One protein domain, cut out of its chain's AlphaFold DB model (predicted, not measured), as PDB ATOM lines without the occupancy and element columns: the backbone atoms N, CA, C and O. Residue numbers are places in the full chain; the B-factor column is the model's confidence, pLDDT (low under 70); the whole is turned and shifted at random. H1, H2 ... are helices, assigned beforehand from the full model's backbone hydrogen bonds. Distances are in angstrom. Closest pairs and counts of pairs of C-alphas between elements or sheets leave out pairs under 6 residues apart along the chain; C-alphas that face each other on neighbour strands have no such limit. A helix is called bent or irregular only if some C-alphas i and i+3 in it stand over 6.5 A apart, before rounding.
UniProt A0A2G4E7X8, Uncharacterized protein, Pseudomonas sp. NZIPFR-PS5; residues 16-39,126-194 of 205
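AT A GLANCE: This is residues 16 to 39 and 126 to 194 of the 205 residues of an uncharacterized protein of Pseudomonas sp. NZIPFR-PS5 (UniProt A0A2G4E7X8). This is a compact cluster of five helices gathered round H1, which touches each of the other four. H2 and H3 form a helical hairpin that packs on H1, H5 runs beside H2 and makes a corner with the first residues of H1, and H4 crosses H1 at another side, apart from H2. The 93 printed residues hold five named helices, in the order H1, H2, H3, H4, H5, and no named strand; the class is all helix. The radius of gyration of the C-alphas is 12.3 A, and the outline is rounded, spanning 30 by 29 by 23 A.

IN THESE COORDINATES: H1 is residues 16 to 28, 18.1 A long, beginning with C-alpha 16 at (-2.680, 58.209, -19.339). H2 is residues 126 to 137, 16.6 A long. H3, residues 142 to 158, is the longest helix at 24.2 A, with C-alpha 142 at (1.824, 52.618, -25.618). H4 is residues 163 to 176, 17.8 A long, and is only just irregular: C-alphas 173 and 176 are 6.52 A apart. H5, residues 184 to 192, ends with C-alpha 192 at (-15.598, 42.680, -16.104).

HOW THE PARTS SIT: H1 is the hub. It touches H3 at a steep tilt of 43 degrees, the same way, and the closest C-alphas, of Phe 21 and Thr 149, are 6.8 A apart. With residues 22 to 26 alone it touches H4 at 37 degrees, only just a steep tilt, opposite ways; the closest C-alphas are those of Asp 26 and Ser 167, 6.3 A apart. With residues 17 to 21 alone it touches H2, the C-alphas of Asn 17 and Val 136 being closest at 5.4 A. H1 and H5 touch only at their ends, where the C-alphas of Leu 18 and Asn 184 are closest at 5.1 A. H2 and H3 form a hairpin at a shallow tilt of 30 degrees, closest at the C-alphas of Leu 132 and Leu 148, 5.9 A apart. H2 touches H5 at a shallow tilt of 21 degrees, opposite ways, closest at the C-alphas of Thr 137 and Asn 184, 5.2 A apart. H3 and H5 are apart. Every O i to N i+4 pair is within hydrogen-bond range in H1, H2, H3 and H4; in H5 3 of 5 are.

THE WHOLE: The two C-alphas farthest apart, of Ser 36 and Gln 178, are 33.3 A apart. Residues 40 to 125 are not printed, and C-alphas 39 and 126 are 18.1 A apart across this cut. The links from H2 to H3 and from H3 to H4 are tight, and that from H4 to H5 is short. The mean pLDDT of the printed part is 93.1, and no printed residue is under 70.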
ATOM      1  N   LYS A  16      -2.965  58.001 -17.904       93.00
ATOM      2  CA  LYS A  16      -2.680  58.209 -19.339       93.00
ATOM      3  C   LYS A  16      -2.796  56.934 -20.178       93.00
ATOM      4  O   LYS A  16      -3.210  57.003 -21.332       93.00
ATOM      5  N   ASN A  17      -2.431  55.783 -19.613       96.12
ATOM      6  CA  ASN A  17      -2.448  54.504 -20.316       96.12
ATOM      7  C   ASN A  17      -3.883  54.041 -20.546       96.12
ATOM      8  O   ASN A  17      -4.239  53.650 -21.656       96.12
ATOM      9  N   LEU A  18      -4.715  54.138 -19.507       96.81
ATOM     10  CA  LEU A  18      -6.131  53.819 -19.599       96.81
ATOM     11  C   LEU A  18      -6.870  54.803 -20.506       96.81
ATOM     12  O   LEU A  18      -7.724  54.393 -21.287       96.81
ATOM     13  N   LEU A  19      -6.522  56.090 -20.453       95.44
ATOM     14  CA  LEU A  19      -7.086  57.082 -21.365       95.44
ATOM     15  C   LEU A  19      -6.730  56.761 -22.821       95.44
ATOM     16  O   LEU A  19      -7.605  56.800 -23.683       95.44
ATOM     17  N   PHE A  20      -5.475  56.392 -23.089       95.50
ATOM     18  CA  PHE A  20      -5.046  55.958 -24.417       95.50
ATOM     19  C   PHE A  20      -5.811  54.713 -24.885       95.50
ATOM     20  O   PHE A  20      -6.318  54.698 -26.005       95.50
ATOM     21  N   PHE A  21      -5.958  53.709 -24.016       96.81
ATOM     22  CA  PHE A  21      -6.786  52.529 -24.267       96.81
ATOM     23  C   PHE A  21      -8.231  52.910 -24.629       96.81
ATOM     24  O   PHE A  21      -8.725  52.513 -25.682       96.81
ATOM     25  N   ALA A  22      -8.886  53.733 -23.807       95.75
ATOM     26  CA  ALA A  22     -10.279  54.137 -23.997       95.75
ATOM     27  C   ALA A  22     -10.500  54.864 -25.330       95.75
ATOM     28  O   ALA A  22     -11.454  54.586 -26.057       95.75
ATOM     29  N   GLN A  23      -9.597  55.783 -25.678       94.19
ATOM     30  CA  GLN A  23      -9.669  56.504 -26.945       94.19
ATOM     31  C   GLN A  23      -9.399  55.593 -28.148       94.19
ATOM     32  O   GLN A  23      -9.984  55.791 -29.212       94.19
ATOM     33  N   LEU A  24      -8.519  54.602 -27.991       94.94
ATOM     34  CA  LEU A  24      -8.209  53.644 -29.043       94.94
ATOM     35  C   LEU A  24      -9.378  52.687 -29.303       94.94
ATOM     36  O   LEU A  24      -9.693  52.442 -30.462       94.94
ATOM     37  N   VAL A  25     -10.043  52.183 -28.258       95.50
ATOM     38  CA  VAL A  25     -11.269  51.372 -28.396       95.50
ATOM     39  C   VAL A  25     -12.340  52.154 -29.153       95.50
ATOM     40  O   VAL A  25     -12.939  51.631 -30.091       95.50
ATOM     41  N   ASP A  26     -12.532  53.424 -28.793       92.31
ATOM     42  CA  ASP A  26     -13.490  54.288 -29.473       92.31
ATOM     43  C   ASP A  26     -13.158  54.490 -30.959       92.31
ATOM     44  O   ASP A  26     -14.042  54.420 -31.805       92.31
ATOM     45  N   GLU A  27     -11.882  54.697 -31.297       92.12
ATOM     46  CA  GLU A  27     -11.441  54.836 -32.689       92.12
ATOM     47  C   GLU A  27     -11.599  53.534 -33.484       92.12
ATOM     48  O   GLU A  27     -12.082  53.567 -34.617       92.12
ATOM     49  N   LEU A  28     -11.228  52.394 -32.894       92.56
ATOM     50  CA  LEU A  28     -11.294  51.074 -33.526       92.56
ATOM     51  C   LEU A  28     -12.719  50.688 -33.933       92.56
ATOM     52  O   LEU A  28     -12.908  50.054 -34.970       92.56
ATOM     53  N   LEU A  29     -13.702  51.053 -33.110       91.38
ATOM     54  CA  LEU A  29     -15.100  50.645 -33.263       91.38
ATOM     55  C   LEU A  29     -15.990  51.740 -33.858       91.38
ATOM     56  O   LEU A  29     -17.208  51.581 -33.910       91.38
ATOM     57  N   PHE A  30     -15.412  52.862 -34.277       88.62
ATOM     58  CA  PHE A  30     -16.166  53.937 -34.903       88.62
ATOM     59  C   PHE A  30     -16.488  53.602 -36.364       88.62
ATOM     60  O   PHE A  30     -15.597  53.290 -37.154       88.62
ATOM     61  N   ASP A  31     -17.764  53.728 -36.736       82.31
ATOM     62  CA  ASP A  31     -18.285  53.302 -38.045       82.31
ATOM     63  C   ASP A  31     -17.556  53.939 -39.239       82.31
ATOM     64  O   ASP A  31     -17.397  53.307 -40.283       82.31
ATOM     65  N   TYR A  32     -17.075  55.175 -39.077       81.19
ATOM     66  CA  TYR A  32     -16.406  55.943 -40.134       81.19
ATOM     67  C   TYR A  32     -14.872  55.899 -40.061       81.19
ATOM     68  O   TYR A  32     -14.195  56.662 -40.753       81.19
ATOM     69  N   THR A  33     -14.297  55.046 -39.213       83.00
ATOM     70  CA  THR A  33     -12.849  54.813 -39.195       83.00
ATOM     71  C   THR A  33     -12.428  54.042 -40.450       83.00
ATOM     72  O   THR A  33     -13.120  53.118 -40.874       83.00
ATOM     73  N   LEU A  34     -11.286  54.412 -41.052       80.00
ATOM     74  CA  LEU A  34     -10.741  53.687 -42.210       80.00
ATOM     75  C   LEU A  34     -10.518  52.216 -41.852       80.00
ATOM     76  O   LEU A  34     -10.046  51.913 -40.757       80.00
ATOM     77  N   ASP A  35     -10.778  51.308 -42.789       79.25
ATOM     78  CA  ASP A  35     -10.704  49.868 -42.516       79.25
ATOM     79  C   ASP A  35      -9.315  49.414 -42.039       79.25
ATOM     80  O   ASP A  35      -9.214  48.542 -41.184       79.25
ATOM     81  N   SER A  36      -8.238  50.072 -42.484       80.38
ATOM     82  CA  SER A  36      -6.871  49.808 -42.004       80.38
ATOM     83  C   SER A  36      -6.665  50.107 -40.514       80.38
ATOM     84  O   SER A  36      -5.745  49.573 -39.891       80.38
ATOM     85  N   TYR A  37      -7.512  50.955 -39.929       80.00
ATOM     86  CA  TYR A  37      -7.500  51.267 -38.508       80.00
ATOM     87  C   TYR A  37      -8.461  50.403 -37.700       80.00
ATOM     88  O   TYR A  37      -8.254  50.329 -36.494       80.00
ATOM     89  N   LYS A  38      -9.430  49.705 -38.310       86.56
ATOM     90  CA  LYS A  38     -10.320  48.767 -37.605       86.56
ATOM     91  C   LYS A  38      -9.540  47.577 -37.021       86.56
ATOM     92  O   LYS A  38      -8.387  47.344 -37.416       86.56
ATOM     93  N   PRO A  39     -10.102  46.847 -36.039       85.25
ATOM     94  CA  PRO A  39      -9.532  45.586 -35.580       85.25
ATOM     95  C   PRO A  39      -9.309  44.629 -36.754       85.25
ATOM     96  O   PRO A  39     -10.038  44.675 -37.744       85.25
ATOM     97  N   VAL A 126      -9.229  35.269 -21.988       95.69
ATOM     98  CA  VAL A 126      -8.838  35.445 -20.578       95.69
ATOM     99  C   VAL A 126      -7.379  35.884 -20.480       95.69
ATOM    100  O   VAL A 126      -7.052  36.849 -19.794       95.69
ATOM    101  N   ARG A 127      -6.491  35.241 -21.242       97.56
ATOM    102  CA  ARG A 127      -5.074  35.597 -21.229       97.56
ATOM    103  C   ARG A 127      -4.795  36.978 -21.822       97.56
ATOM    104  O   ARG A 127      -3.948  37.709 -21.311       97.56
ATOM    105  N   CYS A 128      -5.505  37.350 -22.885       97.56
ATOM    106  CA  CYS A 128      -5.417  38.679 -23.480       97.56
ATOM    107  C   CYS A 128      -5.837  39.759 -22.475       97.56
ATOM    108  O   CYS A 128      -5.188  40.801 -22.405       97.56
ATOM    109  N   GLU A 129      -6.892  39.512 -21.696       97.31
ATOM    110  CA  GLU A 129      -7.370  40.410 -20.642       97.31
ATOM    111  C   GLU A 129      -6.313  40.597 -19.551       97.31
ATOM    112  O   GLU A 129      -5.968  41.733 -19.243       97.31
ATOM    113  N   GLU A 130      -5.731  39.510 -19.035       97.25
ATOM    114  CA  GLU A 130      -4.657  39.564 -18.030       97.25
ATOM    115  C   GLU A 130      -3.464  40.409 -18.502       97.25
ATOM    116  O   GLU A 130      -3.043  41.345 -17.819       97.25
ATOM    117  N   ILE A 131      -2.938  40.116 -19.697       97.56
ATOM    118  CA  ILE A 131      -1.764  40.808 -20.246       97.56
ATOM    119  C   ILE A 131      -2.080  42.284 -20.519       97.56
ATOM    120  O   ILE A 131      -1.251  43.157 -20.253       97.56
ATOM    121  N   LEU A 132      -3.280  42.579 -21.030       97.81
ATOM    122  CA  LEU A 132      -3.731  43.943 -21.292       97.81
ATOM    123  C   LEU A 132      -3.904  44.750 -19.998       97.81
ATOM    124  O   LEU A 132      -3.469  45.903 -19.959       97.81
ATOM    125  N   ILE A 133      -4.487  44.157 -18.949       97.50
ATOM    126  CA  ILE A 133      -4.603  44.781 -17.622       97.50
ATOM    127  C   ILE A 133      -3.212  45.177 -17.141       97.50
ATOM    128  O   ILE A 133      -2.976  46.362 -16.916       97.50
ATOM    129  N   THR A 134      -2.274  44.226 -17.091       97.00
ATOM    130  CA  THR A 134      -0.890  44.481 -16.673       97.00
ATOM    131  C   THR A 134      -0.229  45.572 -17.521       97.00
ATOM    132  O   THR A 134       0.398  46.487 -16.986       97.00
ATOM    133  N   ALA A 135      -0.391  45.535 -18.848       96.88
ATOM    134  CA  ALA A 135       0.184  46.543 -19.739       96.88
ATOM    135  C   ALA A 135      -0.347  47.959 -19.450       96.88
ATOM    136  O   ALA A 135       0.409  48.928 -19.540       96.88
ATOM    137  N   VAL A 136      -1.623  48.088 -19.082       97.19
ATOM    138  CA  VAL A 136      -2.255  49.377 -18.777       97.19
ATOM    139  C   VAL A 136      -1.929  49.860 -17.362       97.19
ATOM    140  O   VAL A 136      -1.669  51.056 -17.183       97.19
ATOM    141  N   THR A 137      -1.917  48.972 -16.367       96.06
ATOM    142  CA  THR A 137      -1.733  49.335 -14.953       96.06
ATOM    143  C   THR A 137      -0.272  49.528 -14.565       96.06
ATOM    144  O   THR A 137       0.024  50.431 -13.786       96.06
ATOM    145  N   GLU A 138       0.632  48.719 -15.116       90.56
ATOM    146  CA  GLU A 138       2.049  48.673 -14.720       90.56
ATOM    147  C   GLU A 138       2.993  49.159 -15.828       90.56
ATOM    148  O   GLU A 138       4.135  49.535 -15.565       90.56
ATOM    149  N   GLY A 139       2.535  49.160 -17.082       77.06
ATOM    150  CA  GLY A 139       3.369  49.474 -18.237       77.06
ATOM    151  C   GLY A 139       3.542  50.968 -18.529       77.06
ATOM    152  O   GLY A 139       2.805  51.841 -18.070       77.06
ATOM    153  N   HIS A 140       4.508  51.275 -19.395       75.44
ATOM    154  CA  HIS A 140       4.658  52.587 -20.045       75.44
ATOM    155  C   HIS A 140       4.758  52.471 -21.579       75.44
ATOM    156  O   HIS A 140       5.119  53.432 -22.257       75.44
ATOM    157  N   ASP A 141       4.425  51.297 -22.121       90.56
ATOM    158  CA  ASP A 141       4.572  50.948 -23.532       90.56
ATOM    159  C   ASP A 141       3.237  51.109 -24.278       90.56
ATOM    160  O   ASP A 141       2.409  50.197 -24.355       90.56
ATOM    161  N   LEU A 142       3.012  52.315 -24.813       94.25
ATOM    162  CA  LEU A 142       1.824  52.618 -25.618       94.25
ATOM    163  C   LEU A 142       1.729  51.753 -26.893       94.25
ATOM    164  O   LEU A 142       0.621  51.306 -27.196       94.25
ATOM    165  N   PRO A 143       2.821  51.483 -27.645       95.38
ATOM    166  CA  PRO A 143       2.795  50.504 -28.733       95.38
ATOM    167  C   PRO A 143       2.255  49.128 -28.322       95.38
ATOM    168  O   PRO A 143       1.394  48.588 -29.023       95.38
ATOM    169  N   ARG A 144       2.688  48.588 -27.176       95.69
ATOM    170  CA  ARG A 144       2.186  47.303 -26.663       95.69
ATOM    171  C   ARG A 144       0.711  47.373 -26.277       95.69
ATOM    172  O   ARG A 144      -0.059  46.517 -26.706       95.69
ATOM    173  N   ILE A 145       0.280  48.426 -25.571       97.19
ATOM    174  CA  ILE A 145      -1.151  48.650 -25.272       97.19
ATOM    175  C   ILE A 145      -1.958  48.707 -26.571       97.19
ATOM    176  O   ILE A 145      -3.022  48.099 -26.662       97.19
ATOM    177  N   ARG A 146      -1.450  49.388 -27.606       95.88
ATOM    178  CA  ARG A 146      -2.120  49.476 -28.907       95.88
ATOM    179  C   ARG A 146      -2.298  48.103 -29.548       95.88
ATOM    180  O   ARG A 146      -3.394  47.804 -30.017       95.88
ATOM    181  N   ALA A 147      -1.241  47.292 -29.581       94.94
ATOM    182  CA  ALA A 147      -1.292  45.945 -30.139       94.94
ATOM    183  C   ALA A 147      -2.302  45.068 -29.380       94.94
ATOM    184  O   ALA A 147      -3.227  44.540 -29.993       94.94
ATOM    185  N   LEU A 148      -2.203  45.019 -28.048       97.31
ATOM    186  CA  LEU A 148      -3.098  44.232 -27.193       97.31
ATOM    187  C   LEU A 148      -4.554  44.700 -27.272       97.31
ATOM    188  O   LEU A 148      -5.457  43.874 -27.315       97.31
ATOM    189  N   THR A 149      -4.806  46.010 -27.364       97.31
ATOM    190  CA  THR A 149      -6.167  46.548 -27.537       97.31
ATOM    191  C   THR A 149      -6.780  46.057 -28.843       97.31
ATOM    192  O   THR A 149      -7.928  45.619 -28.858       97.31
ATOM    193  N   ARG A 150      -6.019  46.092 -29.946       95.88
ATOM    194  CA  ARG A 150      -6.488  45.582 -31.243       95.88
ATOM    195  C   ARG A 150      -6.790  44.090 -31.166       95.88
ATOM    196  O   ARG A 150      -7.870  43.685 -31.587       95.88
ATOM    197  N   THR A 151      -5.882  43.309 -30.583       96.69
ATOM    198  CA  THR A 151      -6.067  41.872 -30.354       96.69
ATOM    199  C   THR A 151      -7.312  41.589 -29.517       96.69
ATOM    200  O   THR A 151      -8.120  40.738 -29.886       96.69
ATOM    201  N   TYR A 152      -7.522  42.332 -28.431       97.56
ATOM    202  CA  TYR A 152      -8.677  42.162 -27.557       97.56
ATOM    203  C   TYR A 152      -9.990  42.504 -28.271       97.56
ATOM    204  O   TYR A 152     -10.934  41.723 -28.205       97.56
ATOM    205  N   MET A 153     -10.042  43.602 -29.036       97.19
ATOM    206  CA  MET A 153     -11.235  43.949 -29.822       97.19
ATOM    207  C   MET A 153     -11.555  42.882 -30.874       97.19
ATOM    208  O   MET A 153     -12.700  42.450 -30.965       97.19
ATOM    209  N   THR A 154     -10.552  42.397 -31.616       95.94
ATOM    210  CA  THR A 154     -10.723  41.260 -32.538       95.94
ATOM    211  C   THR A 154     -11.251  40.027 -31.803       95.94
ATOM    212  O   THR A 154     -12.151  39.353 -32.298       95.94
ATOM    213  N   THR A 155     -10.741  39.748 -30.603       96.25
ATOM    214  CA  THR A 155     -11.160  38.599 -29.789       96.25
ATOM    215  C   THR A 155     -12.613  38.723 -29.332       96.25
ATOM    216  O   THR A 155     -13.361  37.756 -29.445       96.25
ATOM    217  N   LEU A 156     -13.042  39.899 -28.864       95.69
ATOM    218  CA  LEU A 156     -14.432  40.138 -28.462       95.69
ATOM    219  C   LEU A 156     -15.394  39.992 -29.644       95.69
ATOM    220  O   LEU A 156     -16.398  39.294 -29.521       95.69
ATOM    221  N   LEU A 157     -15.066  40.584 -30.796       94.69
ATOM    222  CA  LEU A 157     -15.889  40.464 -32.004       94.69
ATOM    223  C   LEU A 157     -16.066  38.996 -32.410       94.69
ATOM    224  O   LEU A 157     -17.184  38.540 -32.630       94.69
ATOM    225  N   ASN A 158     -14.974  38.231 -32.416       93.31
ATOM    226  CA  ASN A 158     -15.016  36.807 -32.738       93.31
ATOM    227  C   ASN A 158     -15.620  35.933 -31.621       93.31
ATOM    228  O   ASN A 158     -15.990  34.792 -31.875       93.31
ATOM    229  N   SER A 159     -15.766  36.461 -30.401       91.94
ATOM    230  CA  SER A 159     -16.504  35.815 -29.303       91.94
ATOM    231  C   SER A 159     -18.015  36.090 -29.363       91.94
ATOM    232  O   SER A 159     -18.744  35.672 -28.466       91.94
ATOM    233  N   GLY A 160     -18.488  36.798 -30.396       91.50
ATOM    234  CA  GLY A 160     -19.905  37.060 -30.663       91.50
ATOM    235  C   GLY A 160     -20.397  38.452 -30.262       91.50
ATOM    236  O   GLY A 160     -21.548  38.784 -30.529       91.50
ATOM    237  N   TYR A 161     -19.566  39.291 -29.639       92.69
ATOM    238  CA  TYR A 161     -19.985  40.643 -29.273       92.69
ATOM    239  C   TYR A 161     -20.088  41.538 -30.511       92.69
ATOM    240  O   TYR A 161     -19.157  41.623 -31.313       92.69
ATOM    241  N   SER A 162     -21.182  42.289 -30.647       92.88
ATOM    242  CA  SER A 162     -21.287  43.272 -31.728       92.88
ATOM    243  C   SER A 162     -20.389  44.493 -31.475       92.88
ATOM    244  O   SER A 162     -20.266  44.974 -30.346       92.88
ATOM    245  N   ALA A 163     -19.810  45.064 -32.538       92.56
ATOM    246  CA  ALA A 163     -19.014  46.295 -32.445       92.56
ATOM    247  C   ALA A 163     -19.799  47.443 -31.786       92.56
ATOM    248  O   ALA A 163     -19.257  48.184 -30.967       92.56
ATOM    249  N   ARG A 164     -21.101  47.540 -32.088       93.06
ATOM    250  CA  ARG A 164     -22.018  48.518 -31.491       93.06
ATOM    251  C   ARG A 164     -22.163  48.324 -29.981       93.06
ATOM    252  O   ARG A 164     -22.141  49.315 -29.255       93.06
ATOM    253  N   PHE A 165     -22.303  47.085 -29.512       93.69
ATOM    254  CA  PHE A 165     -22.397  46.774 -28.085       93.69
ATOM    255  C   PHE A 165     -21.107  47.150 -27.348       93.69
ATOM    256  O   PHE A 165     -21.157  47.901 -26.373       93.69
ATOM    257  N   ILE A 166     -19.947  46.722 -27.864       95.44
ATOM    258  CA  ILE A 166     -18.642  47.042 -27.262       95.44
ATOM    259  C   ILE A 166     -18.423  48.564 -27.236       95.44
ATOM    260  O   ILE A 166     -18.035  49.119 -26.210       95.44
ATOM    261  N   SER A 167     -18.724  49.247 -28.347       94.25
ATOM    262  CA  SER A 167     -18.602  50.704 -28.470       94.25
ATOM    263  C   SER A 167     -19.503  51.431 -27.477       94.25
ATOM    264  O   SER A 167     -19.055  52.366 -26.818       94.25
ATOM    265  N   LYS A 168     -20.748  50.972 -27.299       93.94
ATOM    266  CA  LYS A 168     -21.669  51.531 -26.307       93.94
ATOM    267  C   LYS A 168     -21.120  51.396 -24.887       93.94
ATOM    268  O   LYS A 168     -21.033  52.404 -24.197       93.94
ATOM    269  N   ILE A 169     -20.689  50.197 -24.482       95.19
ATOM    270  CA  ILE A 169     -20.105  49.976 -23.148       95.19
ATOM    271  C   ILE A 169     -18.884  50.871 -22.939       95.19
ATOM    272  O   ILE A 169     -18.781  51.541 -21.916       95.19
ATOM    273  N   ALA A 170     -17.971  50.924 -23.913       95.44
ATOM    274  CA  ALA A 170     -16.784  51.768 -23.827       95.44
ATOM    275  C   ALA A 170     -17.144  53.256 -23.715       95.44
ATOM    276  O   ALA A 170     -16.536  53.982 -22.932       95.44
ATOM    277  N   GLN A 171     -18.139  53.717 -24.471       94.06
ATOM    278  CA  GLN A 171     -18.565  55.111 -24.445       94.06
ATOM    279  C   GLN A 171     -19.230  55.502 -23.130       94.06
ATOM    280  O   GLN A 171     -18.856  56.519 -22.536       94.06
ATOM    281  N   ASP A 172     -20.169  54.680 -22.672       94.25
ATOM    282  CA  ASP A 172     -20.862  54.874 -21.405       94.25
ATOM    283  C   ASP A 172     -19.837  54.886 -20.265       94.25
ATOM    284  O   ASP A 172     -19.727  55.883 -19.550       94.25
ATOM    285  N   TYR A 173     -18.981  53.864 -20.193       95.50
ATOM    286  CA  TYR A 173     -18.010  53.721 -19.114       95.50
ATOM    287  C   TYR A 173     -16.904  54.784 -19.125       95.50
ATOM    288  O   TYR A 173     -16.581  55.346 -18.083       95.50
ATOM    289  N   PHE A 174     -16.291  55.109 -20.266       95.12
ATOM    290  CA  PHE A 174     -15.123  56.006 -20.276       95.12
ATOM    291  C   PHE A 174     -15.459  57.493 -20.437       95.12
ATOM    292  O   PHE A 174     -14.627  58.339 -20.086       95.12
ATOM    293  N   PHE A 175     -16.641  57.833 -20.967       92.94
ATOM    294  CA  PHE A 175     -16.923  59.205 -21.402       92.94
ATOM    295  C   PHE A 175     -18.273  59.782 -20.961       92.94
ATOM    296  O   PHE A 175     -18.354  61.009 -20.866       92.94
ATOM    297  N   TYR A 176     -19.312  58.972 -20.716       91.06
ATOM    298  CA  TYR A 176     -20.682  59.493 -20.566       91.06
ATOM    299  C   TYR A 176     -21.389  59.210 -19.239       91.06
ATOM    300  O   TYR A 176     -22.278  59.984 -18.876       91.06
ATOM    301  N   ASP A 177     -21.032  58.155 -18.510       88.31
ATOM    302  CA  ASP A 177     -21.628  57.900 -17.200       88.31
ATOM    303  C   ASP A 177     -21.177  58.943 -16.140       88.31
ATOM    304  O   ASP A 177     -20.345  59.819 -16.395       88.31
ATOM    305  N   GLN A 178     -21.751  58.859 -14.934       87.31
ATOM    306  CA  GLN A 178     -21.470  59.783 -13.820       87.31
ATOM    307  C   GLN A 178     -20.342  59.330 -12.872       87.31
ATOM    308  O   GLN A 178     -19.879  60.125 -12.051       87.31
ATOM    309  N   ASN A 179     -19.905  58.073 -12.947       91.62
ATOM    310  CA  ASN A 179     -18.825  57.534 -12.121       91.62
ATOM    311  C   ASN A 179     -17.512  58.224 -12.490       91.62
ATOM    312  O   ASN A 179     -17.306  58.561 -13.642       91.62
ATOM    313  N   ARG A 180     -16.592  58.448 -11.552       94.00
ATOM    314  CA  ARG A 180     -15.305  59.112 -11.839       94.00
ATOM    315  C   ARG A 180     -14.222  58.085 -12.171       94.00
ATOM    316  O   ARG A 180     -14.236  56.992 -11.616       94.00
ATOM    317  N   ILE A 181     -13.273  58.437 -13.045       95.19
ATOM    318  CA  ILE A 181     -12.073  57.612 -13.297       95.19
ATOM    319  C   ILE A 181     -10.857  58.293 -12.679       95.19
ATOM    320  O   ILE A 181     -10.465  59.382 -13.102       95.19
ATOM    321  N   SER A 182     -10.238  57.617 -11.717       92.44
ATOM    322  CA  SER A 182      -9.121  58.145 -10.929       92.44
ATOM    323  C   SER A 182      -7.798  57.404 -11.128       92.44
ATOM    324  O   SER A 182      -6.762  57.881 -10.672       92.44
ATOM    325  N   SER A 183      -7.794  56.238 -11.782       94.75
ATOM    326  CA  SER A 183      -6.563  55.473 -12.003       94.75
ATOM    327  C   SER A 183      -6.662  54.501 -13.177       94.75
ATOM    328  O   SER A 183      -7.755  54.127 -13.608       94.75
ATOM    329  N   ASN A 184      -5.504  54.002 -13.629       96.00
ATOM    330  CA  ASN A 184      -5.433  52.930 -14.628       96.00
ATOM    331  C   ASN A 184      -6.105  51.623 -14.165       96.00
ATOM    332  O   ASN A 184      -6.468  50.811 -15.009       96.00
ATOM    333  N   LEU A 185      -6.317  51.421 -12.854       96.56
ATOM    334  CA  LEU A 185      -6.964  50.218 -12.313       96.56
ATOM    335  C   LEU A 185      -8.428  50.077 -12.751       96.56
ATOM    336  O   LEU A 185      -8.950  48.963 -12.737       96.56
ATOM    337  N   ALA A 186      -9.063  51.164 -13.198       96.56
ATOM    338  CA  ALA A 186     -10.424  51.151 -13.732       96.56
ATOM    339  C   ALA A 186     -10.580  50.285 -15.003       96.56
ATOM    340  O   ALA A 186     -11.707  50.003 -15.409       96.56
ATOM    341  N   ILE A 187      -9.486  49.803 -15.609       97.38
ATOM    342  CA  ILE A 187      -9.550  48.783 -16.666       97.38
ATOM    343  C   ILE A 187     -10.163  47.457 -16.193       97.38
ATOM    344  O   ILE A 187     -10.832  46.791 -16.976       97.38
ATOM    345  N   ASN A 188      -9.970  47.083 -14.924       96.56
ATOM    346  CA  ASN A 188     -10.482  45.818 -14.387       96.56
ATOM    347  C   ASN A 188     -12.013  45.786 -14.414       96.56
ATOM    348  O   ASN A 188     -12.614  44.816 -14.868       96.56
ATOM    349  N   GLU A 189     -12.637  46.878 -13.975       95.44
ATOM    350  CA  GLU A 189     -14.090  47.030 -14.014       95.44
ATOM    351  C   GLU A 189     -14.598  47.049 -15.462       95.44
ATOM    352  O   GLU A 189     -15.540  46.324 -15.774       95.44
ATOM    353  N   PHE A 190     -13.920  47.758 -16.373       96.12
ATOM    354  CA  PHE A 190     -14.283  47.733 -17.794       96.12
ATOM    355  C   PHE A 190     -14.281  46.313 -18.380       96.12
ATOM    356  O   PHE A 190     -15.228  45.914 -19.056       96.12
ATOM    357  N   ILE A 191     -13.222  45.539 -18.129       96.06
ATOM    358  CA  ILE A 191     -13.109  44.168 -18.641       96.06
ATOM    359  C   ILE A 191     -14.185  43.259 -18.034       96.06
ATOM    360  O   ILE A 191     -14.718  42.400 -18.736       96.06
ATOM    361  N   SER A 192     -14.577  43.491 -16.777       94.31
ATOM    362  CA  SER A 192     -15.598  42.680 -16.104       94.31
ATOM    363  C   SER A 192     -16.966  42.693 -16.802       94.31
ATOM    364  O   SER A 192     -17.689  41.696 -16.736       94.31
ATOM    365  N   PHE A 193     -17.290  43.743 -17.571       93.25
ATOM    366  CA  PHE A 193     -18.505  43.784 -18.395       93.25
ATOM    367  C   PHE A 193     -18.552  42.690 -19.474       93.25
ATOM    368  O   PHE A 193     -19.626  42.395 -19.996       93.25
ATOM    369  N   PHE A 194     -17.422  42.054 -19.792       92.00
ATOM    370  CA  PHE A 194     -17.304  41.001 -20.804       92.00
ATOM    371  C   PHE A 194     -17.031  39.609 -20.199       92.00
ATOM    372  O   PHE A 194     -16.691  38.675 -20.933       92.00
TER     373      PHE A 194